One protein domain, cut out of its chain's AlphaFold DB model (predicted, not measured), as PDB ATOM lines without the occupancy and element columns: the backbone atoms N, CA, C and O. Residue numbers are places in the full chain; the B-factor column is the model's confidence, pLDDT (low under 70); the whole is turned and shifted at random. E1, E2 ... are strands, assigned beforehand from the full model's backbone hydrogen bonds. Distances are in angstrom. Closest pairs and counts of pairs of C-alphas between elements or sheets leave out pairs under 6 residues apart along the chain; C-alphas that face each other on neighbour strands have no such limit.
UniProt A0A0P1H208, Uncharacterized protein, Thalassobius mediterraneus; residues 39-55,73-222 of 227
ATOM      1  N   GLN A  39     -45.053 -11.873 -21.628       85.00
ATOM      2  CA  GLN A  39     -43.702 -12.097 -21.118       85.00
ATOM      3  C   GLN A  39     -42.640 -11.955 -22.215       85.00
ATOM      4  O   GLN A  39     -42.795 -12.493 -23.315       85.00
ATOM      5  N   ILE A  40     -41.543 -11.266 -21.901       84.38
ATOM      6  CA  ILE A  40     -40.315 -11.212 -22.700       84.38
ATOM      7  C   ILE A  40     -39.178 -11.764 -21.841       84.38
ATOM      8  O   ILE A  40     -38.943 -11.275 -20.741       84.38
ATOM      9  N   MET A  41     -38.472 -12.769 -22.358       86.56
ATOM     10  CA  MET A  41     -37.355 -13.425 -21.675       86.56
ATOM     11  C   MET A  41     -36.062 -13.183 -22.458       86.56
ATOM     12  O   MET A  41     -36.040 -13.426 -23.670       86.56
ATOM     13  N   GLY A  42     -35.016 -12.725 -21.779       85.94
ATOM     14  CA  GLY A  42     -33.649 -12.658 -22.285       85.94
ATOM     15  C   GLY A  42     -32.860 -13.937 -21.992       85.94
ATOM     16  O   GLY A  42     -33.426 -15.033 -21.877       85.94
ATOM     17  N   SER A  43     -31.543 -13.806 -21.961       90.69
ATOM     18  CA  SER A  43     -30.563 -14.885 -21.980       90.69
ATOM     19  C   SER A  43     -29.629 -14.847 -20.759       90.69
ATOM     20  O   SER A  43     -29.939 -14.258 -19.731       90.69
ATOM     21  N   GLU A  44     -28.516 -15.585 -20.823       91.88
ATOM     22  CA  GLU A  44     -27.430 -15.496 -19.829       91.88
ATOM     23  C   GLU A  44     -26.289 -14.570 -20.308       91.88
ATOM     24  O   GLU A  44     -25.216 -14.523 -19.701       91.88
ATOM     25  N   GLU A  45     -26.478 -13.901 -21.449       93.25
ATOM     26  CA  GLU A  45     -25.558 -12.920 -22.020       93.25
ATOM     27  C   GLU A  45     -26.200 -11.529 -22.000       93.25
ATOM     28  O   GLU A  45     -27.414 -11.408 -21.962       93.25
ATOM     29  N   ALA A  46     -25.375 -10.484 -22.126       88.00
ATOM     30  CA  ALA A  46     -25.857  -9.108 -22.194       88.00
ATOM     31  C   ALA A  46     -26.855  -8.894 -23.349       88.00
ATOM     32  O   ALA A  46     -26.508  -9.045 -24.530       88.00
ATOM     33  N   ASP A  47     -28.054  -8.445 -23.004       79.62
ATOM     34  CA  ASP A  47     -29.197  -8.280 -23.883       79.62
ATOM     35  C   ASP A  47     -29.599  -6.810 -24.080       79.62
ATOM     36  O   ASP A  47     -29.382  -5.922 -23.252       79.62
ATOM     37  N   LEU A  48     -30.236  -6.541 -25.223       85.94
ATOM     38  CA  LEU A  48     -30.958  -5.295 -25.485       85.94
ATOM     39  C   LEU A  48     -32.422  -5.638 -25.751       85.94
ATOM     40  O   LEU A  48     -32.776  -6.078 -26.848       85.94
ATOM     41  N   ILE A  49     -33.271  -5.409 -24.754       81.50
ATOM     42  CA  ILE A  49     -34.684  -5.789 -24.780       81.50
ATOM     43  C   ILE A  49     -35.548  -4.533 -24.826       81.50
ATOM     44  O   ILE A  49     -35.281  -3.560 -24.130       81.50
ATOM     45  N   SER A  50     -36.602  -4.533 -25.644       82.69
ATOM     46  CA  SER A  50     -37.541  -3.413 -25.711       82.69
ATOM     47  C   SER A  50     -38.986  -3.882 -25.838       82.69
ATOM     48  O   SER A  50     -39.312  -4.609 -26.776       82.69
ATOM     49  N   SER A  51     -39.858  -3.411 -24.942       76.06
ATOM     50  CA  SER A  51     -41.321  -3.535 -25.081       76.06
ATOM     51  C   SER A  51     -41.909  -2.473 -26.014       76.06
ATOM     52  O   SER A  51     -43.017  -2.625 -26.528       76.06
ATOM     53  N   LEU A  52     -41.151  -1.408 -26.303       68.75
ATOM     54  CA  LEU A  52     -41.517  -0.346 -27.240       68.75
ATOM     55  C   LEU A  52     -41.317  -0.820 -28.692       68.75
ATOM     56  O   LEU A  52     -40.441  -0.347 -29.418       68.75
ATOM     57  N   VAL A  53     -42.124  -1.782 -29.142       58.53
ATOM     58  CA  VAL A  53     -42.093  -2.278 -30.528       58.53
ATOM     59  C   VAL A  53     -42.357  -1.150 -31.530       58.53
ATOM     60  O   VAL A  53     -43.397  -0.492 -31.502       58.53
ATOM     61  N   SER A  54     -41.439  -0.960 -32.484       45.69
ATOM     62  CA  SER A  54     -41.651  -0.052 -33.624       45.69
ATOM     63  C   SER A  54     -42.409  -0.692 -34.794       45.69
ATOM     64  O   SER A  54     -42.937   0.040 -35.626       45.69
ATOM     65  N   THR A  55     -42.577  -2.017 -34.835       37.44
ATOM     66  CA  THR A  55     -43.538  -2.702 -35.720       37.44
ATOM     67  C   THR A  55     -43.897  -4.082 -35.162       37.44
ATOM     68  O   THR A  55     -43.011  -4.733 -34.608       37.44
ATOM     69  N   ASP A  73     -50.821  -3.419 -23.638       71.38
ATOM     70  CA  ASP A  73     -50.688  -4.351 -22.525       71.38
ATOM     71  C   ASP A  73     -49.345  -4.146 -21.833       71.38
ATOM     72  O   ASP A  73     -48.319  -4.097 -22.517       71.38
ATOM     73  N   PRO A  74     -49.334  -4.070 -20.495       84.12
ATOM     74  CA  PRO A  74     -48.134  -4.275 -19.706       84.12
ATOM     75  C   PRO A  74     -47.356  -5.522 -20.138       84.12
ATOM     76  O   PRO A  74     -47.937  -6.602 -20.302       84.12
ATOM     77  N   PHE A  75     -46.037  -5.392 -20.248       86.38
ATOM     78  CA  PHE A  75     -45.133  -6.529 -20.392       86.38
ATOM     79  C   PHE A  75     -44.477  -6.891 -19.060       86.38
ATOM     80  O   PHE A  75     -44.124  -6.023 -18.263       86.38
ATOM     81  N   GLU A  76     -44.264  -8.183 -18.852       90.69
ATOM     82  CA  GLU A  76     -43.308  -8.706 -17.879       90.69
ATOM     83  C   GLU A  76     -41.994  -8.991 -18.618       90.69
ATOM     84  O   GLU A  76     -41.963  -9.815 -19.532       90.69
ATOM     85  N   ILE A  77     -40.912  -8.290 -18.278       89.88
ATOM     86  CA  ILE A  77     -39.620  -8.415 -18.968       89.88
ATOM     87  C   ILE A  77     -38.575  -8.955 -18.004       89.88
ATOM     88  O   ILE A  77     -38.229  -8.269 -17.051       89.88
ATOM     89  N   HIS A  78     -38.033 -10.135 -18.285       93.94
ATOM     90  CA  HIS A  78     -36.938 -10.738 -17.529       93.94
ATOM     91  C   HIS A  78     -35.701 -10.821 -18.414       93.94
ATOM     92  O   HIS A  78     -35.697 -11.633 -19.339       93.94
ATOM     93  N   ALA A  79     -34.680  -9.999 -18.168       91.81
ATOM     94  CA  ALA A  79     -33.493  -9.980 -19.023       91.81
ATOM     95  C   ALA A  79     -32.540 -11.149 -18.737       91.81
ATOM     96  O   ALA A  79     -32.216 -11.875 -19.668       91.81
ATOM     97  N   GLY A  80     -32.303 -11.486 -17.469       93.19
ATOM     98  CA  GLY A  80     -31.664 -12.751 -17.107       93.19
ATOM     99  C   GLY A  80     -30.320 -12.526 -16.444       93.19
ATOM    100  O   GLY A  80     -30.287 -12.013 -15.335       93.19
ATOM    101  N   ALA A  81     -29.235 -13.015 -17.031       94.62
ATOM    102  CA  ALA A  81     -27.894 -12.715 -16.537       94.62
ATOM    103  C   ALA A  81     -27.105 -11.975 -17.616       94.62
ATOM    104  O   ALA A  81     -27.267 -12.266 -18.795       94.62
ATOM    105  N   GLY A  82     -26.181 -11.108 -17.212       94.44
ATOM    106  CA  GLY A  82     -25.464 -10.216 -18.119       94.44
ATOM    107  C   GLY A  82     -25.704  -8.755 -17.756       94.44
ATOM    108  O   GLY A  82     -26.568  -8.448 -16.957       94.44
ATOM    109  N   ASP A  83     -24.896  -7.844 -18.303       94.88
ATOM    110  CA  ASP A  83     -25.147  -6.405 -18.143       94.88
ATOM    111  C   ASP A  83     -26.184  -5.973 -19.197       94.88
ATOM    112  O   ASP A  83     -25.823  -5.695 -20.351       94.88
ATOM    113  N   ASP A  84     -27.459  -5.945 -18.823       92.75
ATOM    114  CA  ASP A  84     -28.574  -5.820 -19.760       92.75
ATOM    115  C   ASP A  84     -29.044  -4.376 -19.950       92.75
ATOM    116  O   ASP A  84     -28.833  -3.473 -19.137       92.75
ATOM    117  N   THR A  85     -29.712  -4.114 -21.073       89.81
ATOM    118  CA  THR A  85     -30.417  -2.850 -21.317       89.81
ATOM    119  C   THR A  85     -31.885  -3.114 -21.620       89.81
ATOM    120  O   THR A  85     -32.229  -3.641 -22.680       89.81
ATOM    121  N   LEU A  86     -32.765  -2.687 -20.712       88.81
ATOM    122  CA  LEU A  86     -34.210  -2.881 -20.818       88.81
ATOM    123  C   LEU A  86     -34.895  -1.559 -21.152       88.81
ATOM    124  O   LEU A  86     -34.842  -0.602 -20.381       88.81
ATOM    125  N   VAL A  87     -35.579  -1.509 -22.293       86.69
ATOM    126  CA  VAL A  87     -36.334  -0.344 -22.757       86.69
ATOM    127  C   VAL A  87     -37.831  -0.572 -22.547       86.69
ATOM    128  O   VAL A  87     -38.461  -1.288 -23.329       86.69
ATOM    129  N   GLY A  88     -38.392   0.062 -21.517       84.00
ATOM    130  CA  GLY A  88     -39.788  -0.097 -21.096       84.00
ATOM    131  C   GLY A  88     -40.677   1.122 -21.368       84.00
ATOM    132  O   GLY A  88     -40.194   2.256 -21.467       84.00
ATOM    133  N   GLY A  89     -41.989   0.894 -21.432       85.12
ATOM    134  CA  GLY A  89     -43.044   1.915 -21.438       85.12
ATOM    135  C   GLY A  89     -43.955   1.782 -20.221       85.12
ATOM    136  O   GLY A  89     -43.738   0.898 -19.393       85.12
ATOM    137  N   ASN A  90     -44.935   2.683 -20.062       86.25
ATOM    138  CA  ASN A  90     -45.895   2.631 -18.948       86.25
ATOM    139  C   ASN A  90     -46.529   1.234 -18.812       86.25
ATOM    140  O   ASN A  90     -46.830   0.597 -19.813       86.25
ATOM    141  N   GLY A  91     -46.804   0.809 -17.582       89.44
ATOM    142  CA  GLY A  91     -47.469  -0.453 -17.263       89.44
ATOM    143  C   GLY A  91     -46.524  -1.633 -17.041       89.44
ATOM    144  O   GLY A  91     -46.877  -2.520 -16.272       89.44
ATOM    145  N   ASP A  92     -45.332  -1.620 -17.635       90.75
ATOM    146  CA  ASP A  92     -44.405  -2.757 -17.611       90.75
ATOM    147  C   ASP A  92     -43.903  -3.133 -16.203       90.75
ATOM    148  O   ASP A  92     -43.753  -2.290 -15.312       90.75
ATOM    149  N   SER A  93     -43.585  -4.413 -16.024       94.44
ATOM    150  CA  SER A  93     -42.819  -4.947 -14.896       94.44
ATOM    151  C   SER A  93     -41.475  -5.456 -15.412       94.44
ATOM    152  O   SER A  93     -41.435  -6.265 -16.336       94.44
ATOM    153  N   LEU A  94     -40.377  -4.936 -14.864       95.69
ATOM    154  CA  LEU A  94     -39.028  -5.111 -15.407       95.69
ATOM    155  C   LEU A  94     -38.118  -5.780 -14.375       95.69
ATOM    156  O   LEU A  94     -37.987  -5.275 -13.259       95.69
ATOM    157  N   TRP A  95     -37.467  -6.866 -14.781       97.62
ATOM    158  CA  TRP A  95     -36.429  -7.578 -14.044       97.62
ATOM    159  C   TRP A  95     -35.137  -7.551 -14.855       97.62
ATOM    160  O   TRP A  95     -35.104  -8.099 -15.961       97.62
ATOM    161  N   GLY A  96     -34.112  -6.894 -14.317       95.94
ATOM    162  CA  GLY A  96     -32.770  -6.899 -14.905       95.94
ATOM    163  C   GLY A  96     -32.116  -8.266 -14.717       95.94
ATOM    164  O   GLY A  96     -31.810  -8.957 -15.683       95.94
ATOM    165  N   GLY A  97     -32.132  -8.750 -13.477       97.19
ATOM    166  CA  GLY A  97     -31.538 -10.018 -13.090       97.19
ATOM    167  C   GLY A  97     -30.098  -9.852 -12.606       97.19
ATOM    168  O   GLY A  97     -29.811  -8.972 -11.801       97.19
ATOM    169  N   GLU A  98     -29.209 -10.778 -12.966       96.62
ATOM    170  CA  GLU A  98     -27.815 -10.741 -12.507       96.62
ATOM    171  C   GLU A  98     -26.948  -9.883 -13.435       96.62
ATOM    172  O   GLU A  98     -26.604 -10.329 -14.524       96.62
ATOM    173  N   GLY A  99     -26.459  -8.735 -12.969       96.06
ATOM    174  CA  GLY A  99     -25.572  -7.891 -13.771       96.06
ATOM    175  C   GLY A  99     -25.568  -6.441 -13.317       96.06
ATOM    176  O   GLY A  99     -26.071  -6.119 -12.244       96.06
ATOM    177  N   ASN A 100     -24.932  -5.569 -14.102       94.62
ATOM    178  CA  ASN A 100     -25.091  -4.118 -13.975       94.62
ATOM    179  C   ASN A 100     -26.071  -3.648 -15.052       94.62
ATOM    180  O   ASN A 100     -25.668  -3.350 -16.184       94.62
ATOM    181  N   ASP A 101     -27.347  -3.563 -14.697       95.31
ATOM    182  CA  ASP A 101     -28.405  -3.363 -15.680       95.31
ATOM    183  C   ASP A 101     -28.746  -1.890 -15.890       95.31
ATOM    184  O   ASP A 101     -28.689  -1.043 -14.992       95.31
ATOM    185  N   THR A 102     -29.139  -1.561 -17.118       92.31
ATOM    186  CA  THR A 102     -29.594  -0.224 -17.499       92.31
ATOM    187  C   THR A 102     -31.066  -0.245 -17.889       92.31
ATOM    188  O   THR A 102     -31.451  -0.718 -18.959       92.31
ATOM    189  N   PHE A 103     -31.906   0.367 -17.058       92.81
ATOM    190  CA  PHE A 103     -33.332   0.526 -17.333       92.81
ATOM    191  C   PHE A 103     -33.586   1.857 -18.036       92.81
ATOM    192  O   PHE A 103     -33.463   2.933 -17.449       92.81
ATOM    193  N   VAL A 104     -33.977   1.800 -19.303       88.81
ATOM    194  CA  VAL A 104     -34.368   2.961 -20.100       88.81
ATOM    195  C   VAL A 104     -35.887   3.019 -20.163       88.81
ATOM    196  O   VAL A 104     -36.526   2.346 -20.965       88.81
ATOM    197  N   TYR A 105     -36.490   3.841 -19.319       87.75
ATOM    198  CA  TYR A 105     -37.941   3.872 -19.184       87.75
ATOM    199  C   TYR A 105     -38.539   5.143 -19.785       87.75
ATOM    200  O   TYR A 105     -38.214   6.254 -19.366       87.75
ATOM    201  N   SER A 106     -39.432   4.978 -20.758       85.31
ATOM    202  CA  SER A 106     -40.180   6.063 -21.396       85.31
ATOM    203  C   SER A 106     -41.532   6.263 -20.715       85.31
ATOM    204  O   SER A 106     -42.493   5.551 -20.990       85.31
ATOM    205  N   TYR A 107     -41.613   7.276 -19.857       85.62
ATOM    206  CA  TYR A 107     -42.826   7.659 -19.142       85.62
ATOM    207  C   TYR A 107     -43.689   8.624 -19.959       85.62
ATOM    208  O   TYR A 107     -43.284   9.760 -20.198       85.62
ATOM    209  N   ASP A 108     -44.903   8.220 -20.324       83.50
ATOM    210  CA  ASP A 108     -45.941   9.112 -20.843       83.50
ATOM    211  C   ASP A 108     -46.929   9.490 -19.717       83.50
ATOM    212  O   ASP A 108     -47.679   8.625 -19.249       83.50
ATOM    213  N   PRO A 109     -46.984  10.768 -19.283       80.69
ATOM    214  CA  PRO A 109     -47.917  11.217 -18.246       80.69
ATOM    215  C   PRO A 109     -49.386  11.220 -18.695       80.69
ATOM    216  O   PRO A 109     -50.285  11.403 -17.872       80.69
ATOM    217  N   THR A 110     -49.647  11.062 -19.996       79.75
ATOM    218  CA  THR A 110     -50.999  10.999 -20.571       79.75
ATOM    219  C   THR A 110     -51.511   9.573 -20.753       79.75
ATOM    220  O   THR A 110     -52.685   9.391 -21.082       79.75
ATOM    221  N   SER A 111     -50.658   8.570 -20.517       79.88
ATOM    222  CA  SER A 111     -51.043   7.165 -20.598       79.88
ATOM    223  C   SER A 111     -52.128   6.825 -19.577       79.88
ATOM    224  O   SER A 111     -52.129   7.310 -18.445       79.88
ATOM    225  N   THR A 112     -53.063   5.962 -19.975       84.38
ATOM    226  CA  THR A 112     -54.077   5.395 -19.076       84.38
ATOM    227  C   THR A 112     -53.559   4.196 -18.287       84.38
ATOM    228  O   THR A 112     -54.257   3.712 -17.397       84.38
ATOM    229  N   LEU A 113     -52.363   3.698 -18.618       85.44
ATOM    230  CA  LEU A 113     -51.714   2.612 -17.896       85.44
ATOM    231  C   LEU A 113     -51.145   3.088 -16.556       85.44
ATOM    232  O   LEU A 113     -50.779   4.259 -16.416       85.44
ATOM    233  N   PRO A 114     -51.023   2.182 -15.573       90.06
ATOM    234  CA  PRO A 114     -50.292   2.481 -14.351       90.06
ATOM    235  C   PRO A 114     -48.807   2.790 -14.639       90.06
ATOM    236  O   PRO A 114     -48.294   2.477 -15.716       90.06
ATOM    237  N   PRO A 115     -48.089   3.406 -13.684       90.19
ATOM    238  CA  PRO A 115     -46.637   3.516 -13.772       90.19
ATOM    239  C   PRO A 115     -45.992   2.130 -13.764       90.19
ATOM    240  O   PRO A 115     -46.470   1.223 -13.079       90.19
ATOM    241  N   SER A 116     -44.881   1.996 -14.482       93.19
ATOM    242  CA  SER A 116     -44.111   0.754 -14.526       93.19
ATOM    243  C   SER A 116     -43.398   0.479 -13.211       93.19
ATOM    244  O   SER A 116     -43.156   1.391 -12.407       93.19
ATOM    245  N   THR A 117     -43.054  -0.786 -13.005       96.94
ATOM    246  CA  THR A 117     -42.337  -1.252 -11.822       96.94
ATOM    247  C   THR A 117     -41.011  -1.884 -12.223       96.94
ATOM    248  O   THR A 117     -40.992  -2.811 -13.022       96.94
ATOM    249  N   ILE A 118     -39.905  -1.414 -11.645       97.81
ATOM    250  CA  ILE A 118     -38.637  -2.156 -11.652       97.81
ATOM    251  C   ILE A 118     -38.627  -3.052 -10.417       97.81
ATOM    252  O   ILE A 118     -38.799  -2.580  -9.286       97.81
ATOM    253  N   CYS A 119     -38.491  -4.351 -10.642       97.88
ATOM    254  CA  CYS A 119     -38.814  -5.372  -9.661       97.88
ATOM    255  C   CYS A 119     -37.620  -5.825  -8.813       97.88
ATOM    256  O   CYS A 119     -37.832  -6.243  -7.675       97.88
ATOM    257  N   ASP A 120     -36.392  -5.700  -9.313       97.56
ATOM    258  CA  ASP A 120     -35.178  -6.256  -8.696       97.56
ATOM    259  C   ASP A 120     -33.981  -5.293  -8.646       97.56
ATOM    260  O   ASP A 120     -32.880  -5.731  -8.355       97.56
ATOM    261  N   PHE A 121     -34.208  -3.986  -8.822       97.69
ATOM    262  CA  PHE A 121     -33.141  -2.975  -8.871       97.69
ATOM    263  C   PHE A 121     -32.090  -3.103  -7.749       97.69
ATOM    264  O   PHE A 121     -32.393  -2.907  -6.560       97.69
ATOM    265  N   GLU A 122     -30.837  -3.314  -8.142       96.19
ATOM    266  CA  GLU A 122     -29.671  -3.421  -7.276       96.19
ATOM    267  C   GLU A 122     -28.882  -2.107  -7.230       96.19
ATOM    268  O   GLU A 122     -28.091  -1.757  -8.108       96.19
ATOM    269  N   LYS A 123     -29.057  -1.355  -6.137       92.81
ATOM    270  CA  LYS A 123     -28.373  -0.068  -5.948       92.81
ATOM    271  C   LYS A 123     -26.847  -0.207  -6.038       92.81
ATOM    272  O   LYS A 123     -26.238  -0.963  -5.282       92.81
ATOM    273  N   GLY A 124     -26.229   0.645  -6.855       89.25
ATOM    274  CA  GLY A 124     -24.780   0.682  -7.065       89.25
ATOM    275  C   GLY A 124     -24.271  -0.314  -8.110       89.25
ATOM    276  O   GLY A 124     -23.084  -0.252  -8.430       89.25
ATOM    277  N   SER A 125     -25.151  -1.180  -8.623       91.88
ATOM    278  CA  SER A 125     -24.950  -1.997  -9.825       91.88
ATOM    279  C   SER A 125     -25.752  -1.390 -10.976       91.88
ATOM    280  O   SER A 125     -25.194  -0.954 -11.983       91.88
ATOM    281  N   ASP A 126     -27.056  -1.231 -10.755       95.12
ATOM    282  CA  ASP A 126     -28.007  -0.841 -11.786       95.12
ATOM    283  C   ASP A 126     -28.157   0.671 -11.908       95.12
ATOM    284  O   ASP A 126     -27.937   1.441 -10.967       95.12
ATOM    285  N   THR A 127     -28.599   1.115 -13.083       93.56
ATOM    286  CA  THR A 127     -28.890   2.523 -13.370       93.56
ATOM    287  C   THR A 127     -30.225   2.670 -14.089       93.56
ATOM    288  O   THR A 127     -30.591   1.865 -14.943       93.56
ATOM    289  N   VAL A 128     -30.956   3.749 -13.791       93.50
ATOM    290  CA  VAL A 128     -32.197   4.088 -14.499       93.50
ATOM    291  C   VAL A 128     -32.076   5.404 -15.248       93.50
ATOM    292  O   VAL A 128     -31.792   6.459 -14.676       93.50
ATOM    293  N   LEU A 129     -32.419   5.362 -16.530       90.50
ATOM    294  CA  LEU A 129     -32.698   6.530 -17.345       90.50
ATOM    295  C   LEU A 129     -34.214   6.687 -17.518       90.50
ATOM    296  O   LEU A 129     -34.828   6.052 -18.376       90.50
ATOM    297  N   LEU A 130     -34.818   7.566 -16.717       90.88
ATOM    298  CA  LEU A 130     -36.234   7.922 -16.819       90.88
ATOM    299  C   LEU A 130     -36.403   9.030 -17.861       90.88
ATOM    300  O   LEU A 130     -36.064  10.191 -17.625       90.88
ATOM    301  N   ARG A 131     -36.962   8.678 -19.015       85.50
ATOM    302  CA  ARG A 131     -37.280   9.602 -20.102       85.50
ATOM    303  C   ARG A 131     -38.723  10.046 -19.991       85.50
ATOM    304  O   ARG A 131     -39.645   9.248 -20.107       85.50
ATOM    305  N   MET A 132     -38.931  11.341 -19.842       81.00
ATOM    306  CA  MET A 132     -40.253  11.932 -19.955       81.00
ATOM    307  C   MET A 132     -40.655  12.024 -21.430       81.00
ATOM    308  O   MET A 132     -40.093  12.815 -22.197       81.00
ATOM    309  N   GLY A 133     -41.621  11.194 -21.810       65.56
ATOM    310  CA  GLY A 133     -42.461  11.350 -22.989       65.56
ATOM    311  C   GLY A 133     -43.534  12.423 -22.769       65.56
ATOM    312  O   GLY A 133     -43.680  12.975 -21.681       65.56
ATOM    313  N   GLY A 134     -44.281  12.757 -23.821       53.22
ATOM    314  CA  GLY A 134     -45.374  13.728 -23.714       53.22
ATOM    315  C   GLY A 134     -44.910  15.188 -23.732       53.22
ATOM    316  O   GLY A 134     -44.959  15.908 -22.742       53.22
ATOM    317  N   ALA A 135     -44.535  15.670 -24.912       38.91
ATOM    318  CA  ALA A 135     -44.808  17.059 -25.262       38.91
ATOM    319  C   ALA A 135     -46.226  17.110 -25.862       38.91
ATOM    320  O   ALA A 135     -46.547  16.205 -26.646       38.91
ATOM    321  N   PRO A 136     -47.053  18.157 -25.653       38.94
ATOM    322  CA  PRO A 136     -48.008  18.492 -26.706       38.94
ATOM    323  C   PRO A 136     -47.205  18.636 -28.010       38.94
ATOM    324  O   PRO A 136     -46.021  18.975 -27.961       38.94
ATOM    325  N   LEU A 137     -47.814  18.344 -29.166       38.97
ATOM    326  CA  LEU A 137     -47.205  18.299 -30.515       38.97
ATOM    327  C   LEU A 137     -46.305  19.502 -30.918       38.97
ATOM    328  O   LEU A 137     -45.781  19.523 -32.028       38.97
ATOM    329  N   ASN A 138     -46.119  20.493 -30.047       35.94
ATOM    330  CA  ASN A 138     -45.438  21.763 -30.222       35.94
ATOM    331  C   ASN A 138     -44.397  22.158 -29.142       35.94
ATOM    332  O   ASN A 138     -43.875  23.263 -29.254       35.94
ATOM    333  N   ALA A 139     -44.065  21.346 -28.128       40.69
ATOM    334  CA  ALA A 139     -42.935  21.675 -27.238       40.69
ATOM    335  C   ALA A 139     -41.692  20.884 -27.669       40.69
ATOM    336  O   ALA A 139     -41.668  19.661 -27.556       40.69
ATOM    337  N   PHE A 140     -40.661  21.557 -28.171       41.81
ATOM    338  CA  PHE A 140     -39.440  20.906 -28.653       41.81
ATOM    339  C   PHE A 140     -38.478  20.568 -27.499       41.81
ATOM    340  O   PHE A 140     -38.555  21.172 -26.430       41.81
ATOM    341  N   SER A 141     -37.622  19.557 -27.676       45.66
ATOM    342  CA  SER A 141     -36.643  19.080 -26.679       45.66
ATOM    343  C   SER A 141     -35.418  19.986 -26.513       45.66
ATOM    344  O   SER A 141     -34.689  19.848 -25.542       45.66
ATOM    345  N   ASP A 142     -35.215  20.920 -27.435       45.84
ATOM    346  CA  ASP A 142     -34.218  21.994 -27.420       45.84
ATOM    347  C   ASP A 142     -34.790  23.322 -26.886       45.84
ATOM    348  O   ASP A 142     -34.140  24.366 -26.970       45.84
ATOM    349  N   ASP A 143     -35.998  23.298 -26.314       48.41
ATOM    350  CA  ASP A 143     -36.580  24.470 -25.676       48.41
ATOM    351  C   ASP A 143     -35.903  24.721 -24.309       48.41
ATOM    352  O   ASP A 143     -36.006  23.878 -23.409       48.41
ATOM    353  N   PRO A 144     -35.246  25.880 -24.103       48.59
ATOM    354  CA  PRO A 144     -34.625  26.246 -22.829       48.59
ATOM    355  C   PRO A 144     -35.623  26.381 -21.663       48.59
ATOM    356  O   PRO A 144     -35.208  26.664 -20.541       48.59
ATOM    357  N   SER A 145     -36.927  26.197 -21.902       53.56
ATOM    358  CA  SER A 145     -37.963  26.081 -20.872       53.56
ATOM    359  C   SER A 145     -38.079  24.697 -20.228       53.56
ATOM    360  O   SER A 145     -38.851  24.563 -19.277       53.56
ATOM    361  N   PHE A 146     -37.342  23.671 -20.687       67.69
ATOM    362  CA  PHE A 146     -37.318  22.396 -19.970       67.69
ATOM    363  C   PHE A 146     -36.519  22.519 -18.670       67.69
ATOM    364  O   PHE A 146     -35.286  22.520 -18.653       67.69
ATOM    365  N   ASP A 147     -37.257  22.617 -17.574       78.50
ATOM    366  CA  ASP A 147     -36.724  22.708 -16.228       78.50
ATOM    367  C   ASP A 147     -37.492  21.749 -15.316       78.50
ATOM    368  O   ASP A 147     -38.701  21.888 -15.133       78.50
ATOM    369  N   LEU A 148     -36.785  20.765 -14.758       85.50
ATOM    370  CA  LEU A 148     -37.342  19.824 -13.784       85.50
ATOM    371  C   LEU A 148     -37.045  20.213 -12.334       85.50
ATOM    372  O   LEU A 148     -37.327  19.434 -11.416       85.50
ATOM    373  N   SER A 149     -36.504  21.413 -12.114       89.19
ATOM    374  CA  SER A 149     -36.252  21.948 -10.780       89.19
ATOM    375  C   SER A 149     -37.523  21.917  -9.940       89.19
ATOM    376  O   SER A 149     -38.526  22.557 -10.248       89.19
ATOM    377  N   ASN A 150     -37.461  21.188  -8.832       91.25
ATOM    378  CA  ASN A 150     -38.532  20.960  -7.868       91.25
ATOM    379  C   ASN A 150     -39.768  20.239  -8.434       91.25
ATOM    380  O   ASN A 150     -40.788  20.174  -7.749       91.25
ATOM    381  N   LEU A 151     -39.688  19.677  -9.645       90.88
ATOM    382  CA  LEU A 151     -40.758  18.867 -10.238       90.88
ATOM    383  C   LEU A 151     -40.544  17.370 -10.013       90.88
ATOM    384  O   LEU A 151     -41.519  16.623  -9.948       90.88
ATOM    385  N   VAL A 152     -39.292  16.931  -9.871       94.19
ATOM    386  CA  VAL A 152     -38.966  15.543  -9.526       94.19
ATOM    387  C   VAL A 152     -38.881  15.391  -8.013       94.19
ATOM    388  O   VAL A 152     -38.192  16.152  -7.332       94.19
ATOM    389  N   SER A 153     -39.554  14.374  -7.481       95.56
ATOM    390  CA  SER A 153     -39.467  13.999  -6.070       95.56
ATOM    391  C   SER A 153     -39.435  12.485  -5.899       95.56
ATOM    392  O   SER A 153     -39.907  11.737  -6.754       95.56
ATOM    393  N   VAL A 154     -38.855  12.040  -4.787       97.25
ATOM    394  CA  VAL A 154     -38.776  10.628  -4.406       97.25
ATOM    395  C   VAL A 154     -39.704  10.411  -3.218       97.25
ATOM    396  O   VAL A 154     -39.551  11.060  -2.184       97.25
ATOM    397  N   GLU A 155     -40.675   9.516  -3.368       96.69
ATOM    398  CA  GLU A 155     -41.583   9.101  -2.302       96.69
ATOM    399  C   GLU A 155     -41.223   7.677  -1.877       96.69
ATOM    400  O   GLU A 155     -41.468   6.717  -2.603       96.69
ATOM    401  N   GLN A 156     -40.624   7.538  -0.697       95.75
ATOM    402  CA  GLN A 156     -40.258   6.244  -0.128       95.75
ATOM    403  C   GLN A 156     -41.281   5.826   0.932       95.75
ATOM    404  O   GLN A 156     -41.625   6.603   1.826       95.75
ATOM    405  N   SER A 157     -41.756   4.586   0.842       93.25
ATOM    406  CA  SER A 157     -42.542   3.919   1.881       93.25
ATOM    407  C   SER A 157     -41.704   2.846   2.585       93.25
ATOM    408  O   SER A 157     -40.517   2.685   2.314       93.25
ATOM    409  N   ALA A 158     -42.318   2.089   3.499       92.81
ATOM    410  CA  ALA A 158     -41.661   0.944   4.131       92.81
ATOM    411  C   ALA A 158     -41.387  -0.222   3.159       92.81
ATOM    412  O   ALA A 158     -40.565  -1.077   3.468       92.81
ATOM    413  N   GLU A 159     -42.081  -0.266   2.018       94.69
ATOM    414  CA  GLU A 159     -42.069  -1.416   1.102       94.69
ATOM    415  C   GLU A 159     -41.548  -1.061  -0.293       94.69
ATOM    416  O   GLU A 159     -40.983  -1.918  -0.956       94.69
ATOM    417  N   ARG A 160     -41.701   0.191  -0.739       96.50
ATOM    418  CA  ARG A 160     -41.385   0.610  -2.113       96.50
ATOM    419  C   ARG A 160     -40.852   2.033  -2.188       96.50
ATOM    420  O   ARG A 160     -41.147   2.853  -1.315       96.50
ATOM    421  N   THR A 161     -40.165   2.349  -3.279       98.19
ATOM    422  CA  THR A 161     -39.798   3.722  -3.646       98.19
ATOM    423  C   THR A 161     -40.494   4.118  -4.942       98.19
ATOM    424  O   THR A 161     -40.539   3.346  -5.891       98.19
ATOM    425  N   ALA A 162     -41.052   5.322  -4.997       97.69
ATOM    426  CA  ALA A 162     -41.692   5.874  -6.183       97.69
ATOM    427  C   ALA A 162     -40.997   7.166  -6.615       97.69
ATOM    428  O   ALA A 162     -40.726   8.047  -5.796       97.69
ATOM    429  N   ILE A 163     -40.752   7.297  -7.914       97.00
ATOM    430  CA  ILE A 163     -40.291   8.536  -8.535       97.00
ATOM    431  C   ILE A 163     -41.506   9.268  -9.058       97.00
ATOM    432  O   ILE A 163     -42.288   8.725  -9.844       97.00
ATOM    433  N   LYS A 164     -41.666  10.510  -8.617       94.69
ATOM    434  CA  LYS A 164     -42.755  11.377  -9.043       94.69
ATOM    435  C   LYS A 164     -42.212  12.513  -9.877       94.69
ATOM    436  O   LYS A 164     -41.191  13.101  -9.527       94.69
ATOM    437  N   VAL A 165     -42.935  12.843 -10.934       90.75
ATOM    438  CA  VAL A 165     -42.684  13.996 -11.793       90.75
ATOM    439  C   VAL A 165     -43.966  14.812 -11.832       90.75
ATOM    440  O   VAL A 165     -45.029  14.274 -12.124       90.75
ATOM    441  N   ASP A 166     -43.873  16.091 -11.474       89.00
ATOM    442  CA  ASP A 166     -45.015  17.010 -11.387       89.00
ATOM    443  C   ASP A 166     -46.188  16.424 -10.571       89.00
ATOM    444  O   ASP A 166     -47.348  16.397 -10.973       89.00
ATOM    445  N   SER A 167     -45.864  15.885  -9.391       88.06
ATOM    446  CA  SER A 167     -46.799  15.225  -8.460       88.06
ATOM    447  C   SER A 167     -47.431  13.904  -8.933       88.06
ATOM    448  O   SER A 167     -48.104  13.252  -8.129       88.06
ATOM    449  N   GLN A 168     -47.191  13.460 -10.166       90.50
ATOM    450  CA  GLN A 168     -47.637  12.161 -10.677       90.50
ATOM    451  C   GLN A 168     -46.557  11.097 -10.495       90.50
ATOM    452  O   GLN A 168     -45.374  11.383 -10.652       90.50
ATOM    453  N   THR A 169     -46.945   9.864 -10.168       94.75
ATOM    454  CA  THR A 169     -45.995   8.746 -10.095       94.75
ATOM    455  C   THR A 169     -45.583   8.337 -11.501       94.75
ATOM    456  O   THR A 169     -46.420   7.873 -12.267       94.75
ATOM    457  N   ALA A 170     -44.299   8.494 -11.810       91.94
ATOM    458  CA  ALA A 170     -43.731   8.137 -13.101       91.94
ATOM    459  C   ALA A 170     -43.239   6.688 -13.121       91.94
ATOM    460  O   ALA A 170     -43.536   5.950 -14.057       91.94
ATOM    461  N   LEU A 171     -42.516   6.281 -12.075       96.19
ATOM    462  CA  LEU A 171     -41.854   4.982 -11.972       96.19
ATOM    463  C   LEU A 171     -41.902   4.478 -10.529       96.19
ATOM    464  O   LEU A 171     -41.789   5.270  -9.589       96.19
ATOM    465  N   VAL A 172     -42.043   3.168 -10.352       97.88
ATOM    466  CA  VAL A 172     -42.039   2.503  -9.046       97.88
ATOM    467  C   VAL A 172     -40.904   1.481  -8.986       97.88
ATOM    468  O   VAL A 172     -40.616   0.798  -9.959       97.88
ATOM    469  N   PHE A 173     -40.276   1.364  -7.825       98.31
ATOM    470  CA  PHE A 173     -39.360   0.287  -7.470       98.31
ATOM    471  C   PHE A 173     -40.069  -0.636  -6.488       98.31
ATOM    472  O   PHE A 173     -40.656  -0.156  -5.514       98.31
ATOM    473  N   ALA A 174     -40.001  -1.946  -6.713       97.31
ATOM    474  CA  ALA A 174     -40.652  -2.934  -5.848       97.31
ATOM    475  C   ALA A 174     -40.061  -2.997  -4.425       97.31
ATOM    476  O   ALA A 174     -40.678  -3.590  -3.546       97.31
ATOM    477  N   SER A 175     -38.906  -2.360  -4.201       95.94
ATOM    478  CA  SER A 175     -38.210  -2.290  -2.914       95.94
ATOM    479  C   SER A 175     -38.087  -0.855  -2.394       95.94
ATOM    480  O   SER A 175     -38.019   0.110  -3.160       95.94
ATOM    481  N   ALA A 176     -38.031  -0.701  -1.069       96.12
ATOM    482  CA  ALA A 176     -37.749   0.574  -0.414       96.12
ATOM    483  C   ALA A 176     -36.247   0.892  -0.477       96.12
ATOM    484  O   ALA A 176     -35.438   0.318   0.251       96.12
ATOM    485  N   LEU A 177     -35.885   1.849  -1.328       95.62
ATOM    486  CA  LEU A 177     -34.509   2.229  -1.645       95.62
ATOM    487  C   LEU A 177     -34.264   3.724  -1.402       95.62
ATOM    488  O   LEU A 177     -35.087   4.567  -1.771       95.62
ATOM    489  N   GLU A 178     -33.107   4.052  -0.825       95.31
ATOM    490  CA  GLU A 178     -32.594   5.424  -0.739       95.31
ATOM    491  C   GLU A 178     -31.831   5.771  -2.025       95.31
ATOM    492  O   GLU A 178     -30.647   5.445  -2.159       95.31
ATOM    493  N   LEU A 179     -32.526   6.409  -2.969       95.25
ATOM    494  CA  LEU A 179     -32.036   6.636  -4.330       95.25
ATOM    495  C   LEU A 179     -31.429   8.033  -4.499       95.25
ATOM    496  O   LEU A 179     -32.020   9.050  -4.123       95.25
ATOM    497  N   ASN A 180     -30.261   8.092  -5.127       94.94
ATOM    498  CA  ASN A 180     -29.631   9.320  -5.576       94.94
ATOM    499  C   ASN A 180     -30.177   9.707  -6.954       94.94
ATOM    500  O   ASN A 180     -29.663   9.296  -7.993       94.94
ATOM    501  N   VAL A 181     -31.230  10.522  -6.944       95.69
ATOM    502  CA  VAL A 181     -31.921  10.955  -8.163       95.69
ATOM    503  C   VAL A 181     -31.412  12.317  -8.612       95.69
ATOM    504  O   VAL A 181     -31.237  13.243  -7.806       95.69
ATOM    505  N   LYS A 182     -31.162  12.441  -9.911       94.62
ATOM    506  CA  LYS A 182     -30.778  13.680 -10.588       94.62
ATOM    507  C   LYS A 182     -31.645  13.881 -11.816       94.62
ATOM    508  O   LYS A 182     -32.328  12.966 -12.268       94.62
ATOM    509  N   TRP A 183     -31.613  15.087 -12.358       91.56
ATOM    510  CA  TRP A 183     -32.191  15.350 -13.668       91.56
ATOM    511  C   TRP A 183     -31.162  15.994 -14.589       91.56
ATOM    512  O   TRP A 183     -30.139  16.500 -14.123       91.56
ATOM    513  N   SER A 184     -31.399  15.940 -15.896       87.12
ATOM    514  CA  SER A 184     -30.500  16.535 -16.880       87.12
ATOM    515  C   SER A 184     -31.243  17.187 -18.039       87.12
ATOM    516  O   SER A 184     -32.352  16.781 -18.381       87.12
ATOM    517  N   TRP A 185     -30.618  18.204 -18.640       77.50
ATOM    518  CA  TRP A 185     -31.082  18.808 -19.894       77.50
ATOM    519  C   TRP A 185     -30.812  17.928 -21.118       77.50
ATOM    520  O   TRP A 185     -31.516  18.053 -22.115       77.50
ATOM    521  N   GLY A 186     -29.792  17.067 -21.050       70.31
ATOM    522  CA  GLY A 186     -29.406  16.159 -22.125       70.31
ATOM    523  C   GLY A 186     -29.843  14.723 -21.857       70.31
ATOM    524  O   GLY A 186     -30.081  14.320 -20.714       70.31
ATOM    525  N   GLU A 187     -29.933  13.936 -22.923       66.62
ATOM    526  CA  GLU A 187     -30.038  12.486 -22.812       66.62
ATOM    527  C   GLU A 187     -28.608  11.922 -22.688       66.62
ATOM    528  O   GLU A 187     -27.799  12.163 -23.587       66.62
ATOM    529  N   PRO A 188     -28.243  11.239 -21.586       66.25
ATOM    530  CA  PRO A 188     -27.012  10.458 -21.553       66.25
ATOM    531  C   PRO A 188     -27.085   9.343 -22.604       66.25
ATOM    532  O   PRO A 188     -28.174   8.942 -23.025       66.25
ATOM    533  N   ASP A 189     -25.935   8.825 -23.027       63.78
ATOM    534  CA  ASP A 189     -25.913   7.661 -23.901       63.78
ATOM    535  C   ASP A 189     -26.590   6.449 -23.232       63.78
ATOM    536  O   ASP A 189     -26.855   6.415 -22.027       63.78
ATOM    537  N   LEU A 190     -26.887   5.429 -24.036       51.69
ATOM    538  CA  LEU A 190     -27.591   4.225 -23.579       51.69
ATOM    539  C   LEU A 190     -26.817   3.409 -22.526       51.69
ATOM    540  O   LEU A 190     -27.360   2.437 -22.024       51.69
ATOM    541  N   ARG A 191     -25.576   3.784 -22.196       51.53
ATOM    542  CA  ARG A 191     -24.744   3.177 -21.146       51.53
ATOM    543  C   ARG A 191     -24.605   4.086 -19.919       51.53
ATOM    544  O   ARG A 191     -23.671   3.925 -19.132       51.53
ATOM    545  N   GLY A 192     -25.472   5.091 -19.793       52.38
ATOM    546  CA  GLY A 192     -25.453   6.043 -18.683       52.38
ATOM    547  C   GLY A 192     -24.267   7.014 -18.709       52.38
ATOM    548  O   GLY A 192     -24.041   7.725 -17.730       52.38
ATOM    549  N   GLN A 193     -23.501   7.083 -19.803       55.34
ATOM    550  CA  GLN A 193     -22.407   8.042 -19.942       55.34
ATOM    551  C   GLN A 193     -22.944   9.350 -20.522       55.34
ATOM    552  O   GLN A 193     -23.623   9.382 -21.545       55.34
ATOM    553  N   TYR A 194     -22.622  10.470 -19.883       58.62
ATOM    554  CA  TYR A 194     -23.045  11.784 -20.364       58.62
ATOM    555  C   TYR A 194     -22.013  12.364 -21.314       58.62
ATOM    556  O   TYR A 194     -20.822  12.399 -21.002       58.62
ATOM    557  N   GLU A 195     -22.491  12.951 -22.409       55.47
ATOM    558  CA  GLU A 195     -21.654  13.762 -23.296       55.47
ATOM    559  C   GLU A 195     -21.080  14.995 -22.566       55.47
ATOM    560  O   GLU A 195     -19.981  15.454 -22.882       55.47
ATOM    561  N   ASN A 196     -21.789  15.507 -21.546       66.50
ATOM    562  CA  ASN A 196     -21.374  16.652 -20.734       66.50
ATOM    563  C   ASN A 196     -21.926  16.594 -19.293       66.50
ATOM    564  O   ASN A 196     -23.106  16.831 -19.039       66.50
ATOM    565  N   GLN A 197     -21.047  16.358 -18.312       67.38
ATOM    566  CA  GLN A 197     -21.417  16.302 -16.885       67.38
ATOM    567  C   GLN A 197     -22.018  17.612 -16.347       67.38
ATOM    568  O   GLN A 197     -22.762  17.591 -15.366       67.38
ATOM    569  N   ASN A 198     -21.744  18.756 -16.990       72.44
ATOM    570  CA  ASN A 198     -22.313  20.038 -16.569       72.44
ATOM    571  C   ASN A 198     -23.819  20.140 -16.811       72.44
ATOM    572  O   ASN A 198     -24.410  21.124 -16.367       72.44
ATOM    573  N   ASP A 199     -24.442  19.161 -17.461       81.75
ATOM    574  CA  ASP A 199     -25.882  19.146 -17.711       81.75
ATOM    575  C   ASP A 199     -26.657  18.418 -16.608       81.75
ATOM    576  O   ASP A 199     -27.885  18.410 -16.632       81.75
ATOM    577  N   ILE A 200     -25.972  17.841 -15.615       87.75
ATOM    578  CA  ILE A 200     -26.593  17.135 -14.486       87.75
ATOM    579  C   ILE A 200     -26.946  18.121 -13.373       87.75
ATOM    580  O   ILE A 200     -26.141  18.961 -12.957       87.75
ATOM    581  N   ARG A 201     -28.168  18.025 -12.864       91.88
ATOM    582  CA  ARG A 201     -28.739  18.928 -11.869       91.88
ATOM    583  C   ARG A 201     -29.233  18.146 -10.659       91.88
ATOM    584  O   ARG A 201     -29.777  17.046 -10.772       91.88
ATOM    585  N   ASN A 202     -29.057  18.736  -9.483       94.81
ATOM    586  CA  ASN A 202     -29.809  18.338  -8.300       94.81
ATOM    587  C   ASN A 202     -31.299  18.621  -8.520       94.81
ATOM    588  O   ASN A 202     -31.666  19.445  -9.358       94.81
ATOM    589  N   LEU A 203     -32.162  17.976  -7.733       94.62
ATOM    590  CA  LEU A 203     -33.613  18.145  -7.865       94.62
ATOM    591  C   LEU A 203     -34.071  19.595  -7.659       94.62
ATOM    592  O   LEU A 203     -35.109  19.962  -8.179       94.62
ATOM    593  N   ASP A 204     -33.295  20.433  -6.968       93.75
ATOM    594  CA  ASP A 204     -33.575  21.865  -6.785       93.75
ATOM    595  C   ASP A 204     -33.141  22.756  -7.968       93.75
ATOM    596  O   ASP A 204     -33.401  23.959  -7.950       93.75
ATOM    597  N   GLY A 205     -32.470  22.185  -8.973       91.06
ATOM    598  CA  GLY A 205     -31.939  22.895 -10.139       91.06
ATOM    599  C   GLY A 205     -30.489  23.353 -10.026       91.06
ATOM    600  O   GLY A 205     -29.938  23.897 -10.983       91.06
ATOM    601  N   SER A 206     -29.822  23.146  -8.890       93.44
ATOM    602  CA  SER A 206     -28.396  23.458  -8.762       93.44
ATOM    603  C   SER A 206     -27.528  22.472  -9.555       93.44
ATOM    604  O   SER A 206     -27.892  21.313  -9.755       93.44
ATOM    605  N   VAL A 207     -26.359  22.922 -10.023       91.00
ATOM    606  CA  VAL A 207     -25.402  22.066 -10.748       91.00
ATOM    607  C   VAL A 207     -24.920  20.940  -9.834       91.00
ATOM    608  O   VAL A 207     -24.435  21.195  -8.729       91.00
ATOM    609  N   TYR A 208     -25.019  19.695 -10.301       90.81
ATOM    610  CA  TYR A 208     -24.439  18.560  -9.596       90.81
ATOM    611  C   TYR A 208     -22.924  18.514  -9.827       90.81
ATOM    612  O   TYR A 208     -22.453  18.630 -10.952       90.81
ATOM    613  N   THR A 209     -22.158  18.367  -8.747       89.12
ATOM    614  CA  THR A 209     -20.680  18.357  -8.770       89.12
ATOM    615  C   THR A 209     -20.085  17.111  -8.109       89.12
ATOM    616  O   THR A 209     -18.878  17.048  -7.881       89.12
ATOM    617  N   GLY A 210     -20.933  16.138  -7.763       87.38
ATOM    618  CA  GLY A 210     -20.511  14.873  -7.168       87.38
ATOM    619  C   GLY A 210     -20.069  13.847  -8.211       87.38
ATOM    620  O   GLY A 210     -19.944  14.147  -9.399       87.38
ATOM    621  N   ASN A 211     -19.819  12.622  -7.751       87.06
ATOM    622  CA  ASN A 211     -19.424  11.526  -8.621       87.06
ATOM    623  C   ASN A 211     -20.644  10.967  -9.364       87.06
ATOM    624  O   ASN A 211     -21.601  10.511  -8.752       87.06
ATOM    625  N   ILE A 212     -20.581  10.967 -10.692       82.44
ATOM    626  CA  ILE A 212     -21.637  10.437 -11.558       82.44
ATOM    627  C   ILE A 212     -21.990   8.972 -11.260       82.44
ATOM    628  O   ILE A 212     -23.161   8.621 -11.300       82.44
ATOM    629  N   ASN A 213     -21.010   8.147 -10.883       83.94
ATOM    630  CA  ASN A 213     -21.234   6.728 -10.586       83.94
ATOM    631  C   ASN A 213     -22.022   6.502  -9.283       83.94
ATOM    632  O   ASN A 213     -22.331   5.369  -8.943       83.94
ATOM    633  N   GLU A 214     -22.289   7.558  -8.510       87.62
ATOM    634  CA  GLU A 214     -23.148   7.488  -7.325       87.62
ATOM    635  C   GLU A 214     -24.614   7.796  -7.659       87.62
ATOM    636  O   GLU A 214     -25.444   7.792  -6.751       87.62
ATOM    637  N   ILE A 215     -24.931   8.159  -8.908       91.00
ATOM    638  CA  ILE A 215     -26.288   8.480  -9.355       91.00
ATOM    639  C   ILE A 215     -27.000   7.182  -9.727       91.00
ATOM    640  O   ILE A 215     -26.568   6.484 -10.634       91.00
ATOM    641  N   ASP A 216     -28.128   6.916  -9.073       94.19
ATOM    642  CA  ASP A 216     -28.945   5.731  -9.356       94.19
ATOM    643  C   ASP A 216     -29.934   6.004 -10.503       94.19
ATOM    644  O   ASP A 216     -30.263   5.125 -11.296       94.19
ATOM    645  N   ILE A 217     -30.445   7.243 -10.582       93.75
ATOM    646  CA  ILE A 217     -31.502   7.617 -11.528       93.75
ATOM    647  C   ILE A 217     -31.253   8.987 -12.129       93.75
ATOM    648  O   ILE A 217     -30.993   9.971 -11.427       93.75
ATOM    649  N   ILE A 218     -31.475   9.056 -13.434       91.56
ATOM    650  CA  ILE A 218     -31.402  10.272 -14.222       91.56
ATOM    651  C   ILE A 218     -32.753  10.489 -14.881       91.56
ATOM    652  O   ILE A 218     -33.189   9.697 -15.713       91.56
ATOM    653  N   VAL A 219     -33.409  11.587 -14.523       91.19
ATOM    654  CA  VAL A 219     -34.625  12.038 -15.198       91.19
ATOM    655  C   VAL A 219     -34.240  12.991 -16.320       91.19
ATOM    656  O   VAL A 219     -33.568  13.997 -16.100       91.19
ATOM    657  N   THR A 220     -34.661  12.683 -17.535       85.31
ATOM    658  CA  THR A 220     -34.408  13.516 -18.710       85.31
ATOM    659  C   THR A 220     -35.653  13.591 -19.576       85.31
ATOM    660  O   THR A 220     -36.627  12.865 -19.370       85.31
ATOM    661  N   ARG A 221     -35.638  14.464 -20.573       75.12
ATOM    662  CA  ARG A 221     -36.658  14.492 -21.614       75.12
ATOM    663  C   ARG A 221     -36.157  13.737 -22.827       75.12
ATOM    664  O   ARG A 221     -35.017  13.927 -23.234       75.12
ATOM    665  N   GLN A 222     -37.025  12.947 -23.448       63.47
ATOM    666  CA  GLN A 222     -36.676  12.332 -24.722       63.47
ATOM    667  C   GLN A 222     -36.478  13.431 -25.774       63.47
ATOM    668  O   GLN A 222     -37.415  14.177 -26.089       63.47
TER     669      GLN A 222
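This is residues 39 to 55 and 73 to 222 of the 227 residues of an uncharacterized protein of Thalassobius mediterraneus (UniProt A0A0P1H208). With little regular structure, the chain winds back and forth between two twisted sheets face to face, a sandwich lengthened by the meander E9 E10 E11, antiparallel neighbours in a row. The 167 printed residues hold thirteen strands, E1 to E13, and no named helix: all strand, with 64 residues in strands. The sheets run E1 E3 E5 E7 E11 E10 E9, mixed, and E2 E4 E6 E8 E13 E12, parallel. The whole is compact, radius of gyration of the C-alphas 15.1 A, spanning 41 by 36 by 34 A.

E1, residues 39 to 41, is parallel to E3, residues 75 to 81, at 15 degrees; N 40 and O 76, 2.8 A apart, are within hydrogen-bond range. Between the sheets, the closest C-alphas of E6, residues 102 to 107, and E11, residues 168 to 173, are those of Tyr 107 and Ala 170, 6.1 A apart.

E1 begins at C-alpha 39 (-43.702, -12.097, -21.118). E3 measures 18.7 A. E13, residues 217 to 221, ends at C-alpha 221 (-36.658, 14.492, -21.614).

Residues 56 to 72 are cut out; C-alphas 55 and 73 are 15.1 A apart. Residues 133 to 151 and 185 to 216 form long links. Low-confidence stretches include residues 133 to 146.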